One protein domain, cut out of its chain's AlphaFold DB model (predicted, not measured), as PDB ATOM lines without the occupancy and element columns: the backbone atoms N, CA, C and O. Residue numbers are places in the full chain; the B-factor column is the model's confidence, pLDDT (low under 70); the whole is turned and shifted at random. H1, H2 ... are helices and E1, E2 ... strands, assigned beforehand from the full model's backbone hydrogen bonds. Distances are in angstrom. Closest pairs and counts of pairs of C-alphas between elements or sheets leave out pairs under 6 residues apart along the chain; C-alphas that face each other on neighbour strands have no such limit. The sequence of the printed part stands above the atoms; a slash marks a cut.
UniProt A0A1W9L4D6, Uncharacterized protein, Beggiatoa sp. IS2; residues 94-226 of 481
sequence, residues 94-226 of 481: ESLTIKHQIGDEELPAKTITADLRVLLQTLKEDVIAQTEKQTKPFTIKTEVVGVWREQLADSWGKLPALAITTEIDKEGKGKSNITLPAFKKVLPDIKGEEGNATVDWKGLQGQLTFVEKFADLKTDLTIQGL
ATOM      1  N   GLU A  94     -34.311   1.768  38.032       87.69
ATOM      2  CA  GLU A  94     -33.904   2.158  39.388       87.69
ATOM      3  C   GLU A  94     -32.957   1.135  40.007       87.69
ATOM      4  O   GLU A  94     -31.942   1.476  40.611       87.69
ATOM      5  N   SER A  95     -33.285  -0.146  39.852       92.00
ATOM      6  CA  SER A  95     -32.518  -1.233  40.452       92.00
ATOM      7  C   SER A  95     -32.656  -2.536  39.669       92.00
ATOM      8  O   SER A  95     -33.465  -2.667  38.747       92.00
ATOM      9  N   LEU A  96     -31.835  -3.517  40.030       94.19
ATOM     10  CA  LEU A  96     -31.887  -4.880  39.520       94.19
ATOM     11  C   LEU A  96     -32.133  -5.830  40.687       94.19
ATOM     12  O   LEU A  96     -31.437  -5.773  41.698       94.19
ATOM     13  N   THR A  97     -33.090  -6.738  40.532       96.50
ATOM     14  CA  THR A  97     -33.289  -7.857  41.454       96.50
ATOM     15  C   THR A  97     -32.619  -9.102  40.896       96.50
ATOM     16  O   THR A  97     -32.926  -9.530  39.783       96.50
ATOM     17  N   ILE A  98     -31.746  -9.707  41.691       97.69
ATOM     18  CA  ILE A  98     -31.033 -10.946  41.394       97.69
ATOM     19  C   ILE A  98     -31.640 -12.059  42.245       97.69
ATOM     20  O   ILE A  98     -31.797 -11.914  43.459       97.69
ATOM     21  N   LYS A  99     -31.987 -13.177  41.609       97.81
ATOM     22  CA  LYS A  99     -32.490 -14.384  42.271       97.81
ATOM     23  C   LYS A  99     -31.646 -15.572  41.864       97.81
ATOM     24  O   LYS A  99     -31.448 -15.781  40.672       97.81
ATOM     25  N   HIS A 100     -31.199 -16.357  42.836       97.81
ATOM     26  CA  HIS A 100     -30.422 -17.568  42.598       97.81
ATOM     27  C   HIS A 100     -31.197 -18.807  43.037       97.81
ATOM     28  O   HIS A 100     -31.860 -18.802  44.072       97.81
ATOM     29  N   GLN A 101     -31.043 -19.887  42.283       97.62
ATOM     30  CA  GLN A 101     -31.529 -21.216  42.619       97.62
ATOM     31  C   GLN A 101     -30.388 -22.226  42.455       97.62
ATOM     32  O   GLN A 101     -29.728 -22.259  41.412       97.62
ATOM     33  N   ILE A 102     -30.167 -23.059  43.472       96.50
ATOM     34  CA  ILE A 102     -29.153 -24.121  43.475       96.50
ATOM     35  C   ILE A 102     -29.855 -25.447  43.751       96.50
ATOM     36  O   ILE A 102     -30.378 -25.672  44.839       96.50
ATOM     37  N   GLY A 103     -29.900 -26.329  42.752       91.94
ATOM     38  CA  GLY A 103     -30.775 -27.503  42.819       91.94
ATOM     39  C   GLY A 103     -32.239 -27.074  42.970       91.94
ATOM     40  O   GLY A 103     -32.752 -26.358  42.109       91.94
ATOM     41  N   ASP A 104     -32.876 -27.480  44.069       92.25
ATOM     42  CA  ASP A 104     -34.257 -27.114  44.416       92.25
ATOM     43  C   ASP A 104     -34.343 -25.965  45.443       92.25
ATOM     44  O   ASP A 104     -35.439 -25.525  45.781       92.25
ATOM     45  N   GLU A 105     -33.208 -25.467  45.947       95.44
ATOM     46  CA  GLU A 105     -33.161 -24.399  46.949       95.44
ATOM     47  C   GLU A 105     -33.139 -23.017  46.281       95.44
ATOM     48  O   GLU A 105     -32.254 -22.719  45.474       95.44
ATOM     49  N   GLU A 106     -34.101 -22.163  46.633       96.00
ATOM     50  CA  GLU A 106     -34.110 -20.745  46.263       96.00
ATOM     51  C   GLU A 106     -33.385 -19.919  47.330       96.00
ATOM     52  O   GLU A 106     -33.727 -19.966  48.514       96.00
ATOM     53  N   LEU A 107     -32.395 -19.136  46.908       95.00
ATOM     54  CA  LEU A 107     -31.706 -18.200  47.789       95.00
ATOM     55  C   LEU A 107     -32.486 -16.877  47.888       95.00
ATOM     56  O   LEU A 107     -33.205 -16.513  46.952       95.00
ATOM     57  N   PRO A 108     -32.328 -16.118  48.990       96.00
ATOM     58  CA  PRO A 108     -32.943 -14.804  49.126       96.00
ATOM     59  C   PRO A 108     -32.593 -13.885  47.953       96.00
ATOM     60  O   PRO A 108     -31.435 -13.793  47.547       96.00
ATOM     61  N   ALA A 109     -33.599 -13.188  47.425       96.69
ATOM     62  CA  ALA A 109     -33.395 -12.211  46.366       96.69
ATOM     63  C   ALA A 109     -32.560 -11.024  46.874       96.69
ATOM     64  O   ALA A 109     -32.774 -10.544  47.989       96.69
ATOM     65  N   LYS A 110     -31.650 -10.524  46.036       96.62
ATOM     66  CA  LYS A 110     -30.825  -9.342  46.313       96.62
ATOM     67  C   LYS A 110     -31.202  -8.226  45.346       96.62
ATOM     68  O   LYS A 110     -31.312  -8.471  44.148       96.62
ATOM     69  N   THR A 111     -31.382  -7.010  45.852       95.88
ATOM     70  CA  THR A 111     -31.587  -5.818  45.019       95.88
ATOM     71  C   THR A 111     -30.308  -4.996  45.008       95.88
ATOM     72  O   THR A 111     -29.719  -4.764  46.062       95.88
ATOM     73  N   ILE A 112     -29.875  -4.579  43.824       92.25
ATOM     74  CA  ILE A 112     -28.684  -3.754  43.613       92.25
ATOM     75  C   ILE A 112     -29.019  -2.555  42.728       92.25
ATOM     76  O   ILE A 112     -30.003  -2.585  41.988       92.25
ATOM     77  N   THR A 113     -28.186  -1.519  42.764       89.38
ATOM     78  CA  THR A 113     -28.262  -0.399  41.818       89.38
ATOM     79  C   THR A 113     -28.181  -0.907  40.378       89.38
ATOM     80  O   THR A 113     -27.510  -1.903  40.101       89.38
ATOM     81  N   ALA A 114     -28.864  -0.226  39.457       87.62
ATOM     82  CA  ALA A 114     -28.877  -0.538  38.030       87.62
ATOM     83  C   ALA A 114     -27.560  -0.186  37.306       87.62
ATOM     84  O   ALA A 114     -27.552   0.471  36.271       87.62
ATOM     85  N   ASP A 115     -26.443  -0.658  37.853       83.88
ATOM     86  CA  ASP A 115     -25.097  -0.497  37.323       83.88
ATOM     87  C   ASP A 115     -24.551  -1.867  36.886       83.88
ATOM     88  O   ASP A 115     -24.567  -2.848  37.640       83.88
ATOM     89  N   LEU A 116     -24.075  -1.953  35.640       82.56
ATOM     90  CA  LEU A 116     -23.593  -3.208  35.059       82.56
ATOM     91  C   LEU A 116     -22.352  -3.752  35.782       82.56
ATOM     92  O   LEU A 116     -22.184  -4.965  35.888       82.56
ATOM     93  N   ARG A 117     -21.486  -2.878  36.300       80.56
ATOM     94  CA  ARG A 117     -20.285  -3.273  37.046       80.56
ATOM     95  C   ARG A 117     -20.678  -3.844  38.402       80.56
ATOM     96  O   ARG A 117     -20.191  -4.914  38.760       80.56
ATOM     97  N   VAL A 118     -21.611  -3.197  39.106       85.38
ATOM     98  CA  VAL A 118     -22.165  -3.704  40.376       85.38
ATOM     99  C   VAL A 118     -22.830  -5.066  40.172       85.38
ATOM    100  O   VAL A 118     -22.645  -5.969  40.992       85.38
ATOM    101  N   LEU A 119     -23.547  -5.255  39.057       89.94
ATOM    102  CA  LEU A 119     -24.119  -6.549  38.685       89.94
ATOM    103  C   LEU A 119     -23.036  -7.618  38.489       89.94
ATOM    104  O   LEU A 119     -23.124  -8.682  39.099       89.94
ATOM    105  N   LEU A 120     -22.020  -7.355  37.661       89.62
ATOM    106  CA  LEU A 120     -20.950  -8.322  37.384       89.62
ATOM    107  C   LEU A 120     -20.175  -8.699  38.652       89.62
ATOM    108  O   LEU A 120     -19.924  -9.883  38.881       89.62
ATOM    109  N   GLN A 121     -19.853  -7.716  39.492       88.81
ATOM    110  CA  GLN A 121     -19.166  -7.940  40.760       88.81
ATOM    111  C   GLN A 121     -20.028  -8.755  41.731       88.81
ATOM    112  O   GLN A 121     -19.554  -9.742  42.287       88.81
ATOM    113  N   THR A 122     -21.313  -8.414  41.867       92.44
ATOM    114  CA  THR A 122     -22.250  -9.167  42.715       92.44
ATOM    115  C   THR A 122     -22.367 -10.620  42.255       92.44
ATOM    116  O   THR A 122     -22.228 -11.533  43.062       92.44
ATOM    117  N   LEU A 123     -22.540 -10.855  40.949       94.19
ATOM    118  CA  LEU A 123     -22.614 -12.210  40.396       94.19
ATOM    119  C   LEU A 123     -21.324 -13.003  40.644       94.19
ATOM    120  O   LEU A 123     -21.389 -14.185  40.979       94.19
ATOM    121  N   LYS A 124     -20.158 -12.368  40.490       94.06
ATOM    122  CA  LYS A 124     -18.854 -12.973  40.787       94.06
ATOM    123  C   LYS A 124     -18.754 -13.382  42.257       94.06
ATOM    124  O   LYS A 124     -18.415 -14.530  42.544       94.06
ATOM    125  N   GLU A 125     -19.058 -12.469  43.176       94.25
ATOM    126  CA  GLU A 125     -19.018 -12.712  44.622       94.25
ATOM    127  C   GLU A 125     -19.975 -13.827  45.039       94.25
ATOM    128  O   GLU A 125     -19.575 -14.744  45.759       94.25
ATOM    129  N   ASP A 126     -21.209 -13.802  44.531       95.00
ATOM    130  CA  ASP A 126     -22.215 -14.813  44.835       95.00
ATOM    131  C   ASP A 126     -21.767 -16.192  44.331       95.00
ATOM    132  O   ASP A 126     -21.809 -17.171  45.077       95.00
ATOM    133  N   VAL A 127     -21.242 -16.294  43.104       94.88
ATOM    134  CA  VAL A 127     -20.711 -17.562  42.575       94.88
ATOM    135  C   VAL A 127     -19.532 -18.076  43.409       94.88
ATOM    136  O   VAL A 127     -19.476 -19.275  43.702       94.88
ATOM    137  N   ILE A 128     -18.606 -17.204  43.826       94.62
ATOM    138  CA  ILE A 128     -17.480 -17.582  44.697       94.62
ATOM    139  C   ILE A 128     -18.006 -18.116  46.033       94.62
ATOM    140  O   ILE A 128     -17.660 -19.233  46.420       94.62
ATOM    141  N   ALA A 129     -18.897 -17.375  46.694       95.38
ATOM    142  CA  ALA A 129     -19.458 -17.752  47.987       95.38
ATOM    143  C   ALA A 129     -20.212 -19.091  47.930       95.38
ATOM    144  O   ALA A 129     -20.137 -19.892  48.863       95.38
ATOM    145  N   GLN A 130     -20.925 -19.370  46.835       94.44
ATOM    146  CA  GLN A 130     -21.612 -20.653  46.652       94.44
ATOM    147  C   GLN A 130     -20.639 -21.791  46.348       94.44
ATOM    148  O   GLN A 130     -20.818 -22.900  46.845       94.44
ATOM    149  N   THR A 131     -19.564 -21.522  45.610       92.56
ATOM    150  CA  THR A 131     -18.516 -22.515  45.329       92.56
ATOM    151  C   THR A 131     -17.780 -22.964  46.596       92.56
ATOM    152  O   THR A 131     -17.319 -24.103  46.656       92.56
ATOM    153  N   GLU A 132     -17.692 -22.102  47.611       93.75
ATOM    154  CA  GLU A 132     -17.111 -22.424  48.921       93.75
ATOM    155  C   GLU A 132     -18.070 -23.212  49.834       93.75
ATOM    156  O   GLU A 132     -17.615 -23.973  50.688       93.75
ATOM    157  N   LYS A 133     -19.391 -23.064  49.652       94.94
ATOM    158  CA  LYS A 133     -20.426 -23.718  50.478       94.94
ATOM    159  C   LYS A 133     -20.907 -25.060  49.923       94.94
ATOM    160  O   LYS A 133     -21.245 -25.955  50.696       94.94
ATOM    161  N   GLN A 134     -20.989 -25.190  48.600       94.44
ATOM    162  CA  GLN A 134     -21.631 -26.318  47.925       94.44
ATOM    163  C   GLN A 134     -20.636 -27.433  47.573       94.44
ATOM    164  O   GLN A 134     -19.464 -27.193  47.282       94.44
ATOM    165  N   THR A 135     -21.113 -28.681  47.540       94.75
ATOM    166  CA  THR A 135     -20.301 -29.806  47.044       94.75
ATOM    167  C   THR A 135     -20.295 -29.812  45.515       94.75
ATOM    168  O   THR A 135     -21.347 -29.842  44.885       94.75
ATOM    169  N   LYS A 136     -19.105 -29.812  44.909       95.19
ATOM    170  CA  LYS A 136     -18.918 -29.844  43.450       95.19
ATOM    171  C   LYS A 136     -19.176 -31.248  42.867       95.19
ATOM    172  O   LYS A 136     -18.770 -32.234  43.488       95.19
ATOM    173  N   PRO A 137     -19.735 -31.381  41.646       96.38
ATOM    174  CA  PRO A 137     -20.214 -30.320  40.754       96.38
ATOM    175  C   PRO A 137     -21.643 -29.874  41.100       96.38
ATOM    176  O   PRO A 137     -22.427 -30.660  41.627       96.38
ATOM    177  N   PHE A 138     -21.998 -28.639  40.750       97.00
ATOM    178  CA  PHE A 138     -23.353 -28.113  40.944       97.00
ATOM    179  C   PHE A 138     -23.706 -27.055  39.890       97.00
ATOM    180  O   PHE A 138     -22.852 -26.602  39.125       97.00
ATOM    181  N   THR A 139     -24.981 -26.668  39.846       97.81
ATOM    182  CA  THR A 139     -25.505 -25.662  38.914       97.81
ATOM    183  C   THR A 139     -26.214 -24.556  39.684       97.81
ATOM    184  O   THR A 139     -27.010 -24.843  40.577       97.81
ATOM    185  N   ILE A 140     -25.953 -23.306  39.304       98.06
ATOM    186  CA  ILE A 140     -26.666 -22.117  39.777       98.06
ATOM    187  C   ILE A 140     -27.509 -21.593  38.618       98.06
ATOM    188  O   ILE A 140     -26.978 -21.275  37.551       98.06
ATOM    189  N   LYS A 141     -28.819 -21.486  38.818       98.44
ATOM    190  CA  LYS A 141     -29.700 -20.726  37.929       98.44
ATOM    191  C   LYS A 141     -29.895 -19.348  38.530       98.44
ATOM    192  O   LYS A 141     -30.271 -19.237  39.691       98.44
ATOM    193  N   THR A 142     -29.645 -18.317  37.746       98.31
ATOM    194  CA  THR A 142     -29.798 -16.929  38.160       98.31
ATOM    195  C   THR A 142     -30.783 -16.233  37.243       98.31
ATOM    196  O   THR A 142     -30.660 -16.317  36.021       98.31
ATOM    197  N   GLU A 143     -31.729 -15.511  37.827       97.94
ATOM    198  CA  GLU A 143     -32.596 -14.576  37.120       97.94
ATOM    199  C   GLU A 143     -32.268 -13.153  37.564       97.94
ATOM    200  O   GLU A 143     -32.226 -12.864  38.761       97.94
ATOM    201  N   VAL A 144     -32.052 -12.263  36.598       96.69
ATOM    202  CA  VAL A 144     -31.886 -10.827  36.832       96.69
ATOM    203  C   VAL A 144     -33.074 -10.100  36.214       96.69
ATOM    204  O   VAL A 144     -33.363 -10.241  35.023       96.69
ATOM    205  N   VAL A 145     -33.783  -9.336  37.040       94.75
ATOM    206  CA  VAL A 145     -35.004  -8.617  36.670       94.75
ATOM    207  C   VAL A 145     -34.800  -7.131  36.928       94.75
ATOM    208  O   VAL A 145     -34.410  -6.744  38.025       94.75
ATOM    209  N   GLY A 146     -35.077  -6.300  35.923       91.38
ATOM    210  CA  GLY A 146     -35.071  -4.847  36.085       91.38
ATOM    211  C   GLY A 146     -36.280  -4.355  36.872       91.38
ATOM    212  O   GLY A 146     -37.410  -4.758  36.585       91.38
ATOM    213  N   VAL A 147     -36.033  -3.479  37.842       88.94
ATOM    214  CA  VAL A 147     -37.052  -2.741  38.589       88.94
ATOM    215  C   VAL A 147     -37.145  -1.346  37.985       88.94
ATOM    216  O   VAL A 147     -36.226  -0.530  38.092       88.94
ATOM    217  N   TRP A 148     -38.249  -1.114  37.290       85.75
ATOM    218  CA  TRP A 148     -38.548   0.138  36.605       85.75
ATOM    219  C   TRP A 148     -39.407   1.018  37.499       85.75
ATOM    220  O   TRP A 148     -40.185   0.504  38.305       85.75
ATOM    221  N   ARG A 149     -39.344   2.330  37.278       83.75
ATOM    222  CA  ARG A 149     -40.310   3.258  37.872       83.75
ATOM    223  C   ARG A 149     -41.737   2.874  37.572       83.75
ATOM    224  O   ARG A 149     -42.019   2.463  36.454       83.75
ATOM    225  N   GLU A 150     -42.633   3.146  38.513       81.44
ATOM    226  CA  GLU A 150     -44.065   2.843  38.419       81.44
ATOM    227  C   GLU A 150     -44.678   3.285  37.075       81.44
ATOM    228  O   GLU A 150     -45.226   2.459  36.347       81.44
ATOM    229  N   GLN A 151     -44.432   4.532  36.650       73.56
ATOM    230  CA  GLN A 151     -44.916   5.069  35.366       73.56
ATOM    231  C   GLN A 151     -44.463   4.253  34.136       73.56
ATOM    232  O   GLN A 151     -45.202   4.100  33.159       73.56
ATOM    233  N   LEU A 152     -43.237   3.725  34.166       75.50
ATOM    234  CA  LEU A 152     -42.703   2.880  33.099       75.50
ATOM    235  C   LEU A 152     -43.109   1.420  33.286       75.50
ATOM    236  O   LEU A 152     -43.377   0.746  32.298       75.50
ATOM    237  N   ALA A 153     -43.194   0.928  34.517       79.50
ATOM    238  CA  ALA A 153     -43.588  -0.437  34.829       79.50
ATOM    239  C   ALA A 153     -44.999  -0.740  34.306       79.50
ATOM    240  O   ALA A 153     -45.202  -1.790  33.690       79.50
ATOM    241  N   ASP A 154     -45.929   0.207  34.450       80.56
ATOM    242  CA  ASP A 154     -47.288   0.102  33.911       80.56
ATOM    243  C   ASP A 154     -47.301   0.024  32.378       80.56
ATOM    244  O   ASP A 154     -48.013  -0.792  31.789       80.56
ATOM    245  N   SER A 155     -46.461   0.827  31.719       78.50
ATOM    246  CA  SER A 155     -46.408   0.923  30.255       78.50
ATOM    247  C   SER A 155     -45.669  -0.256  29.611       78.50
ATOM    248  O   SER A 155     -46.059  -0.768  28.561       78.50
ATOM    249  N   TRP A 156     -44.582  -0.707  30.236       79.19
ATOM    250  CA  TRP A 156     -43.720  -1.763  29.715       79.19
ATOM    251  C   TRP A 156     -44.206  -3.149  30.120       79.19
ATOM    252  O   TRP A 156     -43.871  -4.131  29.450       79.19
ATOM    253  N   GLY A 157     -44.995  -3.260  31.192       82.69
ATOM    254  CA  GLY A 157     -45.398  -4.520  31.804       82.69
ATOM    255  C   GLY A 157     -44.201  -5.405  32.175       82.69
ATOM    256  O   GLY A 157     -43.047  -4.981  32.212       82.69
ATOM    257  N   LYS A 158     -44.450  -6.701  32.387       86.06
ATOM    258  CA  LYS A 158     -43.376  -7.648  32.724       86.06
ATOM    259  C   LYS A 158     -42.462  -7.890  31.518       86.06
ATOM    260  O   LYS A 158     -42.891  -8.493  30.528       86.06
ATOM    261  N   LEU A 159     -41.229  -7.395  31.569       90.00
ATOM    262  CA  LEU A 159     -40.172  -7.750  30.619       90.00
ATOM    263  C   LEU A 159     -39.591  -9.132  30.952       90.00
ATOM    264  O   LEU A 159     -39.664  -9.561  32.108       90.00
ATOM    265  N   PRO A 160     -39.054  -9.862  29.959       93.44
ATOM    266  CA  PRO A 160     -38.361 -11.108  30.244       93.44
ATOM    267  C   PRO A 160     -37.140 -10.856  31.134       93.44
ATOM    268  O   PRO A 160     -36.452  -9.847  30.989       93.44
ATOM    269  N   ALA A 161     -36.874 -11.793  32.041       95.06
ATOM    270  CA  ALA A 161     -35.678 -11.769  32.872       95.06
ATOM    271  C   ALA A 161     -34.440 -12.147  32.048       95.06
ATOM    272  O   ALA A 161     -34.517 -12.965  31.125       95.06
ATOM    273  N   LEU A 162     -33.291 -11.591  32.424       96.69
ATOM    274  CA  LEU A 162     -31.998 -12.111  32.001       96.69
ATOM    275  C   LEU A 162     -31.737 -13.398  32.789       96.69
ATOM    276  O   LEU A 162     -31.614 -13.368  34.012       96.69
ATOM    277  N   ALA A 163     -31.663 -14.523  32.089       98.06
ATOM    278  CA  ALA A 163     -31.385 -15.825  32.674       98.06
ATOM    279  C   ALA A 163     -29.903 -16.176  32.510       98.06
ATOM    280  O   ALA A 163     -29.339 -16.052  31.419       98.06
ATOM    281  N   ILE A 164     -29.278 -16.649  33.583       98.31
ATOM    282  CA  ILE A 164     -27.889 -17.108  33.596       98.31
ATOM    283  C   ILE A 164     -27.863 -18.500  34.222       98.31
ATOM    284  O   ILE A 164     -28.323 -18.690  35.342       98.31
ATOM    285  N   THR A 165     -27.336 -19.490  33.509       98.44
ATOM    286  CA  THR A 165     -27.121 -20.839  34.055       98.44
ATOM    287  C   THR A 165     -25.632 -21.092  34.177       98.44
ATOM    288  O   THR A 165     -24.959 -21.216  33.157       98.44
ATOM    289  N   THR A 166     -25.137 -21.166  35.409       98.19
ATOM    290  CA  THR A 166     -23.727 -21.393  35.731       98.19
ATOM    291  C   THR A 166     -23.516 -22.833  36.175       98.19
ATOM    292  O   THR A 166     -24.052 -23.258  37.194       98.19
ATOM    293  N   GLU A 167     -22.718 -23.579  35.425       97.94
ATOM    294  CA  GLU A 167     -22.279 -24.935  35.749       97.94
ATOM    295  C   GLU A 167     -20.877 -24.878  36.357       97.94
ATOM    296  O   GLU A 167     -19.975 -24.315  35.738       97.94
ATOM    297  N   ILE A 168     -20.690 -25.456  37.548       97.38
ATOM    298  CA  ILE A 168     -19.391 -25.578  38.220       97.38
ATOM    299  C   ILE A 168     -18.971 -27.048  38.222       97.38
ATOM    300  O   ILE A 168     -19.692 -27.907  38.739       97.38
ATOM    301  N   ASP A 169     -17.800 -27.348  37.660       96.44
ATOM    302  CA  ASP A 169     -17.272 -28.709  37.591       96.44
ATOM    303  C   ASP A 169     -16.565 -29.154  38.890       96.44
ATOM    304  O   ASP A 169     -16.502 -28.437  39.891       96.44
ATOM    305  N   LYS A 170     -16.021 -30.378  38.888       95.50
ATOM    306  CA  LYS A 170     -15.304 -30.952  40.041       95.50
ATOM    307  C   LYS A 170     -14.021 -30.193  40.400       95.50
ATOM    308  O   LYS A 170     -13.607 -30.235  41.555       95.50
ATOM    309  N   GLU A 171     -13.402 -29.524  39.433       93.25
ATOM    310  CA  GLU A 171     -12.179 -28.735  39.606       93.25
ATOM    311  C   GLU A 171     -12.501 -27.301  40.060       93.25
ATOM    312  O   GLU A 171     -11.622 -26.582  40.523       93.25
ATOM    313  N   GLY A 172     -13.773 -26.893  40.023       91.62
ATOM    314  CA  GLY A 172     -14.208 -25.533  40.331       91.62
ATOM    315  C   GLY A 172     -14.140 -24.585  39.137       91.62
ATOM    316  O   GLY A 172     -14.255 -23.378  39.337       91.62
ATOM    317  N   LYS A 173     -13.955 -25.105  37.920       96.00
ATOM    318  CA  LYS A 173     -14.096 -24.314  36.696       96.00
ATOM    319  C   LYS A 173     -15.574 -24.111  36.418       96.00
ATOM    320  O   LYS A 173     -16.385 -25.019  36.616       96.00
ATOM    321  N   GLY A 174     -15.907 -22.912  35.967       96.94
ATOM    322  CA  GLY A 174     -17.273 -22.502  35.731       96.94
ATOM    323  C   GLY A 174     -17.556 -22.177  34.277       96.94
ATOM    324  O   GLY A 174     -16.710 -21.654  33.551       96.94
ATOM    325  N   LYS A 175     -18.786 -22.467  33.863       98.00
ATOM    326  CA  LYS A 175     -19.332 -22.078  32.568       98.00
ATOM    327  C   LYS A 175     -20.725 -21.503  32.764       98.00
ATOM    328  O   LYS A 175     -21.624 -22.219  33.196       98.00
ATOM    329  N   SER A 176     -20.916 -20.235  32.423       98.19
ATOM    330  CA  SER A 176     -22.217 -19.569  32.481       98.19
ATOM    331  C   SER A 176     -22.788 -19.393  31.084       98.19
ATOM    332  O   SER A 176     -22.138 -18.815  30.222       98.19
ATOM    333  N   ASN A 177     -24.012 -19.853  30.853       98.44
ATOM    334  CA  ASN A 177     -24.775 -19.527  29.650       98.44
ATOM    335  C   ASN A 177     -25.744 -18.391  29.983       98.44
ATOM    336  O   ASN A 177     -26.540 -18.521  30.911       98.44
ATOM    337  N   ILE A 178     -25.665 -17.293  29.239       98.00
ATOM    338  CA  ILE A 178     -26.467 -16.082  29.423       98.00
ATOM    339  C   ILE A 178     -27.522 -16.029  28.324       98.00
ATOM    340  O   ILE A 178     -27.227 -16.272  27.152       98.00
ATOM    341  N   THR A 179     -28.765 -15.715  28.673       98.00
ATOM    342  CA  THR A 179     -29.849 -15.547  27.705       98.00
ATOM    343  C   THR A 179     -30.855 -14.504  28.177       98.00
ATOM    344  O   THR A 179     -31.411 -14.612  29.265       98.00
ATOM    345  N   LEU A 180     -31.149 -13.528  27.322       97.69
ATOM    346  CA  LEU A 180     -32.343 -12.690  27.411       97.69
ATOM    347  C   LEU A 180     -33.178 -12.981  26.159       97.69
ATOM    348  O   LEU A 180     -32.724 -12.665  25.054       97.69
ATOM    349  N   PRO A 181     -34.354 -13.618  26.281       97.56
ATOM    350  CA  PRO A 181     -35.123 -14.033  25.116       97.56
ATOM    351  C   PRO A 181     -35.612 -12.834  24.298       97.56
ATOM    352  O   PRO A 181     -35.764 -11.722  24.806       97.56
ATOM    353  N   ALA A 182     -35.876 -13.085  23.016       97.75
ATOM    354  CA  ALA A 182     -36.505 -12.111  22.138       97.75
ATOM    355  C   ALA A 182     -37.895 -11.724  22.665       97.75
ATOM    356  O   ALA A 182     -38.635 -12.568  23.178       97.75
ATOM    357  N   PHE A 183     -38.268 -10.461  22.494       95.81
ATOM    358  CA  PHE A 183     -39.615  -9.991  22.784       95.81
ATOM    359  C   PHE A 183     -39.997  -8.859  21.840       95.81
ATOM    360  O   PHE A 183     -39.152  -8.104  21.363       95.81
ATOM    361  N   LYS A 184     -41.301  -8.720  21.612       95.69
ATOM    362  CA  LYS A 184     -41.873  -7.608  20.866       95.69
ATOM    363  C   LYS A 184     -42.993  -6.996  21.685       95.69
ATOM    364  O   LYS A 184     -43.901  -7.715  22.101       95.69
ATOM    365  N   LYS A 185     -42.917  -5.693  21.936       91.62
ATOM    366  CA  LYS A 185     -43.934  -4.944  22.674       91.62
ATOM    367  C   LYS A 185     -44.307  -3.674  21.938       91.62
ATOM    368  O   LYS A 185     -43.467  -3.055  21.297       91.62
ATOM    369  N   VAL A 186     -45.577  -3.318  22.050       89.75
ATOM    370  CA  VAL A 186     -46.106  -2.021  21.645       89.75
ATOM    371  C   VAL A 186     -46.251  -1.221  22.931       89.75
ATOM    372  O   VAL A 186     -46.978  -1.642  23.829       89.75
ATOM    373  N   LEU A 187     -45.482  -0.148  23.051       85.38
ATOM    374  CA  LEU A 187     -45.512   0.764  24.181       85.38
ATOM    375  C   LEU A 187     -46.537   1.865  23.886       85.38
ATOM    376  O   LEU A 187     -46.479   2.439  22.790       85.38
ATOM    377  N   PRO A 188     -47.461   2.142  24.821       77.44
ATOM    378  CA  PRO A 188     -48.353   3.288  24.709       77.44
ATOM    379  C   PRO A 188     -47.550   4.590  24.818       77.44
ATOM    380  O   PRO A 188     -46.490   4.609  25.451       77.44
ATOM    381  N   ASP A 189     -48.052   5.672  24.221       70.12
ATOM    382  CA  ASP A 189     -47.401   6.977  24.331       70.12
ATOM    383  C   ASP A 189     -47.326   7.424  25.799       70.12
ATOM    384  O   ASP A 189     -48.325   7.438  26.528       70.12
ATOM    385  N   ILE A 190     -46.135   7.818  26.238       56.50
ATOM    386  CA  ILE A 190     -45.909   8.338  27.583       56.50
ATOM    387  C   ILE A 190     -46.005   9.857  27.451       56.50
ATOM    388  O   ILE A 190     -45.002  10.483  27.115       56.50
ATOM    389  N   LYS A 191     -47.206  10.403  27.721       55.88
ATOM    390  CA  LYS A 191     -47.602  11.838  27.857       55.88
ATOM    391  C   LYS A 191     -48.836  12.265  27.036       55.88
ATOM    392  O   LYS A 191     -49.032  13.453  26.812       55.88
ATOM    393  N   GLY A 192     -49.725  11.343  26.655       52.22
ATOM    394  CA  GLY A 192     -51.044  11.710  26.105       52.22
ATOM    395  C   GLY A 192     -51.014  12.355  24.714       52.22
ATOM    396  O   GLY A 192     -52.030  12.887  24.267       52.22
ATOM    397  N   GLU A 193     -49.874  12.295  24.029       53.12
ATOM    398  CA  GLU A 193     -49.788  12.514  22.592       53.12
ATOM    399  C   GLU A 193     -50.194  11.211  21.871       53.12
ATOM    400  O   GLU A 193     -50.182  10.123  22.447       53.12
ATOM    401  N   GLU A 194     -50.721  11.317  20.654       56.16
ATOM    402  CA  GLU A 194     -51.189  10.152  19.902       56.16
ATOM    403  C   GLU A 194     -49.996   9.456  19.224       56.16
ATOM    404  O   GLU A 194     -49.476   9.952  18.221       56.16
ATOM    405  N   GLY A 195     -49.583   8.288  19.726       63.28
ATOM    406  CA  GLY A 195     -48.677   7.396  18.995       63.28
ATOM    407  C   GLY A 195     -48.138   6.224  19.812       63.28
ATOM    408  O   GLY A 195     -47.575   6.405  20.883       63.28
ATOM    409  N   ASN A 196     -48.244   4.997  19.297       82.88
ATOM    410  CA  ASN A 196     -47.547   3.866  19.913       82.88
ATOM    411  C   ASN A 196     -46.139   3.693  19.323       82.88
ATOM    412  O   ASN A 196     -45.896   3.973  18.145       82.88
ATOM    413  N   ALA A 197     -45.221   3.143  20.118       88.38
ATOM    414  CA  ALA A 197     -43.905   2.710  19.655       88.38
ATOM    415  C   ALA A 197     -43.765   1.192  19.786       88.38
ATOM    416  O   ALA A 197     -44.026   0.609  20.832       88.38
ATOM    417  N   THR A 198     -43.321   0.523  18.729       92.25
ATOM    418  CA  THR A 198     -42.984  -0.901  18.770       92.25
ATOM    419  C   THR A 198     -41.513  -1.079  19.115       92.25
ATOM    420  O   THR A 198     -40.653  -0.618  18.371       92.25
ATOM    421  N   VAL A 199     -41.224  -1.809  20.190       94.00
ATOM    422  CA  VAL A 199     -39.889  -2.299  20.553       94.00
ATOM    423  C   VAL A 199     -39.811  -3.784  20.217       94.00
ATOM    424  O   VAL A 199     -40.573  -4.590  20.749       94.00
ATOM    425  N   ASP A 200     -38.899  -4.154  19.326       96.88
ATOM    426  CA  ASP A 200     -38.660  -5.514  18.848       96.88
ATOM    427  C   ASP A 200     -37.200  -5.901  19.128       96.88
ATOM    428  O   ASP A 200     -36.277  -5.627  18.355       96.88
ATOM    429  N   TRP A 201     -37.003  -6.510  20.295       97.50
ATOM    430  CA  TRP A 201     -35.729  -7.033  20.765       97.50
ATOM    431  C   TRP A 201     -35.533  -8.461  20.261       97.50
ATOM    432  O   TRP A 201     -36.340  -9.350  20.544       97.50
ATOM    433  N   LYS A 202     -34.430  -8.717  19.554       98.25
ATOM    434  CA  LYS A 202     -34.159 -10.026  18.934       98.25
ATOM    435  C   LYS A 202     -33.475 -11.028  19.863       98.25
ATOM    436  O   LYS A 202     -33.302 -12.183  19.479       98.25
ATOM    437  N   GLY A 203     -33.127 -10.615  21.079       97.62
ATOM    438  CA  GLY A 203     -32.491 -11.464  22.081       97.62
ATOM    439  C   GLY A 203     -31.032 -11.103  22.355       97.62
ATOM    440  O   GLY A 203     -30.348 -10.511  21.521       97.62
ATOM    441  N   LEU A 204     -30.548 -11.526  23.519       97.94
ATOM    442  CA  LEU A 204     -29.129 -11.596  23.872       97.94
ATOM    443  C   LEU A 204     -28.812 -13.040  24.230       97.94
ATOM    444  O   LEU A 204     -29.579 -13.703  24.929       97.94
ATOM    445  N   GLN A 205     -27.676 -13.520  23.751       98.25
ATOM    446  CA  GLN A 205     -27.127 -14.822  24.098       98.25
ATOM    447  C   GLN A 205     -25.653 -14.658  24.397       98.25
ATOM    448  O   GLN A 205     -24.993 -13.802  23.813       98.25
ATOM    449  N   GLY A 206     -25.122 -15.499  25.266       97.62
ATOM    450  CA  GLY A 206     -23.693 -15.517  25.459       97.62
ATOM    451  C   GLY A 206     -23.208 -16.600  26.389       97.62
ATOM    452  O   GLY A 206     -23.987 -17.365  26.963       97.62
ATOM    453  N   GLN A 207     -21.897 -16.657  26.512       98.12
ATOM    454  CA  GLN A 207     -21.197 -17.612  27.335       98.12
ATOM    455  C   GLN A 207     -20.083 -16.913  28.097       98.12
ATOM    456  O   GLN A 207     -19.337 -16.116  27.532       98.12
ATOM    457  N   LEU A 208     -19.972 -17.247  29.374       97.31
ATOM    458  CA  LEU A 208     -18.819 -16.941  30.198       97.31
ATOM    459  C   LEU A 208     -18.134 -18.255  30.556       97.31
ATOM    460  O   LEU A 208     -18.806 -19.229  30.899       97.31
ATOM    461  N   THR A 209     -16.813 -18.290  30.515       97.69
ATOM    462  CA  THR A 209     -16.032 -19.391  31.089       97.69
ATOM    463  C   THR A 209     -15.021 -18.815  32.046       97.69
ATOM    464  O   THR A 209     -14.363 -17.837  31.701       97.69
ATOM    465  N   PHE A 210     -14.878 -19.423  33.215       96.31
ATOM    466  CA  PHE A 210     -13.910 -18.971  34.195       96.31
ATOM    467  C   PHE A 210     -13.234 -20.126  34.920       96.31
ATOM    468  O   PHE A 210     -13.799 -21.211  35.089       96.31
ATOM    469  N   VAL A 211     -12.009 -19.883  35.365       93.44
ATOM    470  CA  VAL A 211     -11.296 -20.758  36.303       93.44
ATOM    471  C   VAL A 211     -11.414 -20.211  37.721       93.44
ATOM    472  O   VAL A 211     -11.842 -19.075  37.906       93.44
ATOM    473  N   GLU A 212     -11.073 -21.042  38.705       84.00
ATOM    474  CA  GLU A 212     -10.990 -20.744  40.140       84.00
ATOM    475  C   GLU A 212     -11.028 -19.243  40.498       84.00
ATOM    476  O   GLU A 212     -10.128 -18.479  40.152       84.00
ATOM    477  N   LYS A 213     -12.095 -18.819  41.191       86.12
ATOM    478  CA  LYS A 213     -12.308 -17.429  41.643       86.12
ATOM    479  C   LYS A 213     -12.236 -16.360  40.538       86.12
ATOM    480  O   LYS A 213     -11.959 -15.204  40.835       86.12
ATOM    481  N   PHE A 214     -12.553 -16.725  39.296       90.12
ATOM    482  CA  PHE A 214     -12.545 -15.834  38.132       90.12
ATOM    483  C   PHE A 214     -11.154 -15.298  37.769       90.12
ATOM    484  O   PHE A 214     -11.049 -14.212  37.217       90.12
ATOM    485  N   ALA A 215     -10.085 -16.052  38.053       89.75
ATOM    486  CA  ALA A 215      -8.723 -15.609  37.735       89.75
ATOM    487  C   ALA A 215      -8.463 -15.411  36.225       89.75
ATOM    488  O   ALA A 215      -7.604 -14.618  35.851       89.75
ATOM    489  N   ASP A 216      -9.203 -16.128  35.379       91.69
ATOM    490  CA  ASP A 216      -9.270 -15.951  33.925       91.69
ATOM    491  C   ASP A 216     -10.744 -16.079  33.542       91.69
ATOM    492  O   ASP A 216     -11.316 -17.165  33.679       91.69
ATOM    493  N   LEU A 217     -11.376 -14.967  33.164       95.38
ATOM    494  CA  LEU A 217     -12.764 -14.906  32.715       95.38
ATOM    495  C   LEU A 217     -12.785 -14.613  31.217       95.38
ATOM    496  O   LEU A 217     -12.356 -13.552  30.783       95.38
ATOM    497  N   LYS A 218     -13.376 -15.511  30.433       97.62
ATOM    498  CA  LYS A 218     -13.610 -15.311  28.997       97.62
ATOM    499  C   LYS A 218     -15.083 -15.108  28.729       97.62
ATOM    500  O   LYS A 218     -15.912 -15.791  29.330       97.62
ATOM    501  N   THR A 219     -15.401 -14.205  27.815       96.31
ATOM    502  CA  THR A 219     -16.768 -13.815  27.486       96.31
ATOM    503  C   THR A 219     -16.980 -13.854  25.976       96.31
ATOM    504  O   THR A 219     -16.110 -13.469  25.196       96.31
ATOM    505  N   ASP A 220     -18.143 -14.348  25.563       97.88
ATOM    506  CA  ASP A 220     -18.651 -14.263  24.193       97.88
ATOM    507  C   ASP A 220     -20.137 -13.917  24.278       97.88
ATOM    508  O   ASP A 220     -20.953 -14.729  24.715       97.88
ATOM    509  N   LEU A 221     -20.481 -12.678  23.946       97.75
ATOM    510  CA  LEU A 221     -21.819 -12.113  24.005       97.75
ATOM    511  C   LEU A 221     -22.265 -11.719  22.596       97.75
ATOM    512  O   LEU A 221     -21.536 -11.113  21.814       97.75
ATOM    513  N   THR A 222     -23.511 -12.042  22.280       98.25
ATOM    514  CA  THR A 222     -24.162 -11.722  21.016       98.25
ATOM    515  C   THR A 222     -25.511 -11.077  21.291       98.25
ATOM    516  O   THR A 222     -26.432 -11.729  21.790       98.25
ATOM    517  N   ILE A 223     -25.660  -9.817  20.894       98.19
ATOM    518  CA  ILE A 223     -26.961  -9.157  20.800       98.19
ATOM    519  C   ILE A 223     -27.495  -9.425  19.397       98.19
ATOM    520  O   ILE A 223     -26.850  -9.076  18.415       98.19
ATOM    521  N   GLN A 224     -28.657 -10.061  19.275       98.19
ATOM    522  CA  GLN A 224     -29.190 -10.494  17.977       98.19
ATOM    523  C   GLN A 224     -29.790  -9.341  17.154       98.19
ATOM    524  O   GLN A 224     -30.025  -9.500  15.958       98.19
ATOM    525  N   GLY A 225     -30.040  -8.197  17.792       97.69
ATOM    526  CA  GLY A 225     -30.538  -6.976  17.164       97.69
ATOM    527  C   GLY A 225     -31.646  -6.296  17.967       97.69
ATOM    528  O   GLY A 225     -32.261  -6.891  18.857       97.69
ATOM    529  N   LEU A 226     -31.906  -5.038  17.627       97.94
ATOM    530  CA  LEU A 226     -32.958  -4.211  18.214       97.94
ATOM    531  C   LEU A 226     -33.594  -3.355  17.122       97.94
ATOM    532  O   LEU A 226     -32.886  -2.696  16.365       97.94
TER     533      LEU A 226
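This is residues 94 to 226 of the 481 residues of an uncharacterized protein of Beggiatoa sp. IS2 (UniProt A0A1W9L4D6). A twisted sheet of seven strands curls like part of a barrel round one long helix, H1, which packs on one face of it over the part made by E2, E1 and E3 and leaves E8 and E9 uncovered. At one end the hairpin of E6 and E7 makes a narrow arm that carries the line of E5 and E8 onward, with the short helix H2 beside E6. The printed part has 133 residues, with named elements in the order E1, E2, H1, E3, H2, E4, E5, E6, E7, E8, E9; the class is mixed, helices and strands. The large sheet runs E2, E1, E3, E4, E5, E8, E9 and the small one E6, E7, both antiparallel. The whole is only just loose, close to compact, with a radius of gyration of the C-alphas of 17.1 A and spans of 58 by 29 by 26 A.

The large sheet runs from edge strand E2, residues 110 to 113, through E1, residues 94 to 102, E3, residues 138 to 148, E4, residues 162 to 168, E5, residues 174 to 180, and E8, residues 204 to 210, to edge strand E9, residues 216 to 223. Backbone pairs within hydrogen-bond range across successive neighbours include N 110 and O 98 at 2.9 A, N 97 and O 145 at 2.8 A, N 142 and O 164 at 2.8 A, N 165 and O 177 at 2.9 A, N 178 and O 206 at 2.8 A, and N 207 and O 220 at 2.8 A. H1, residues 116 to 133, is on this sheet, which curls round it; its closest C-alphas to E2 are those of Leu 119 and Ile 112, 7.3 A apart. E2, H1 and E3 form a split strand-helix-strand unit, two strands running the same way with E1 between them, and its crossover is right-handed. E5 runs on into E6, residues 183 to 187, at 39 degrees, and E7, residues 197 to 201, runs on into E8 at 36 degrees. E6 and E7 are an antiparallel hairpin, with N 185 and O 199 at 2.8 A. H2, residues 150 to 156, is only just not on the large sheet, with 4 pairs of C-alphas within 10 A; its closest C-alphas to E6 are those of Ser 155 and Leu 187, 6.1 A apart. Every O i to N i+4 pair of H1 is within hydrogen-bond range, and 2 of 3 in H2.

E3 is the longest strand, 32.4 A from first to last C-alpha; E1 is 27.0 A, H1 25.9 A and E9 23.1 A. E1 begins at C-alpha 94, (-33.904, 2.158, 39.388), and E9 ends at C-alpha 223, (-26.961, -9.157, 20.800).

The C-alphas farthest apart are those of Glu 171 and Glu 194, 58.5 A. The printed part has no cut, and no link is long. Mean pLDDT of the printed part is 91.3; residues 190 to 195 are under 70.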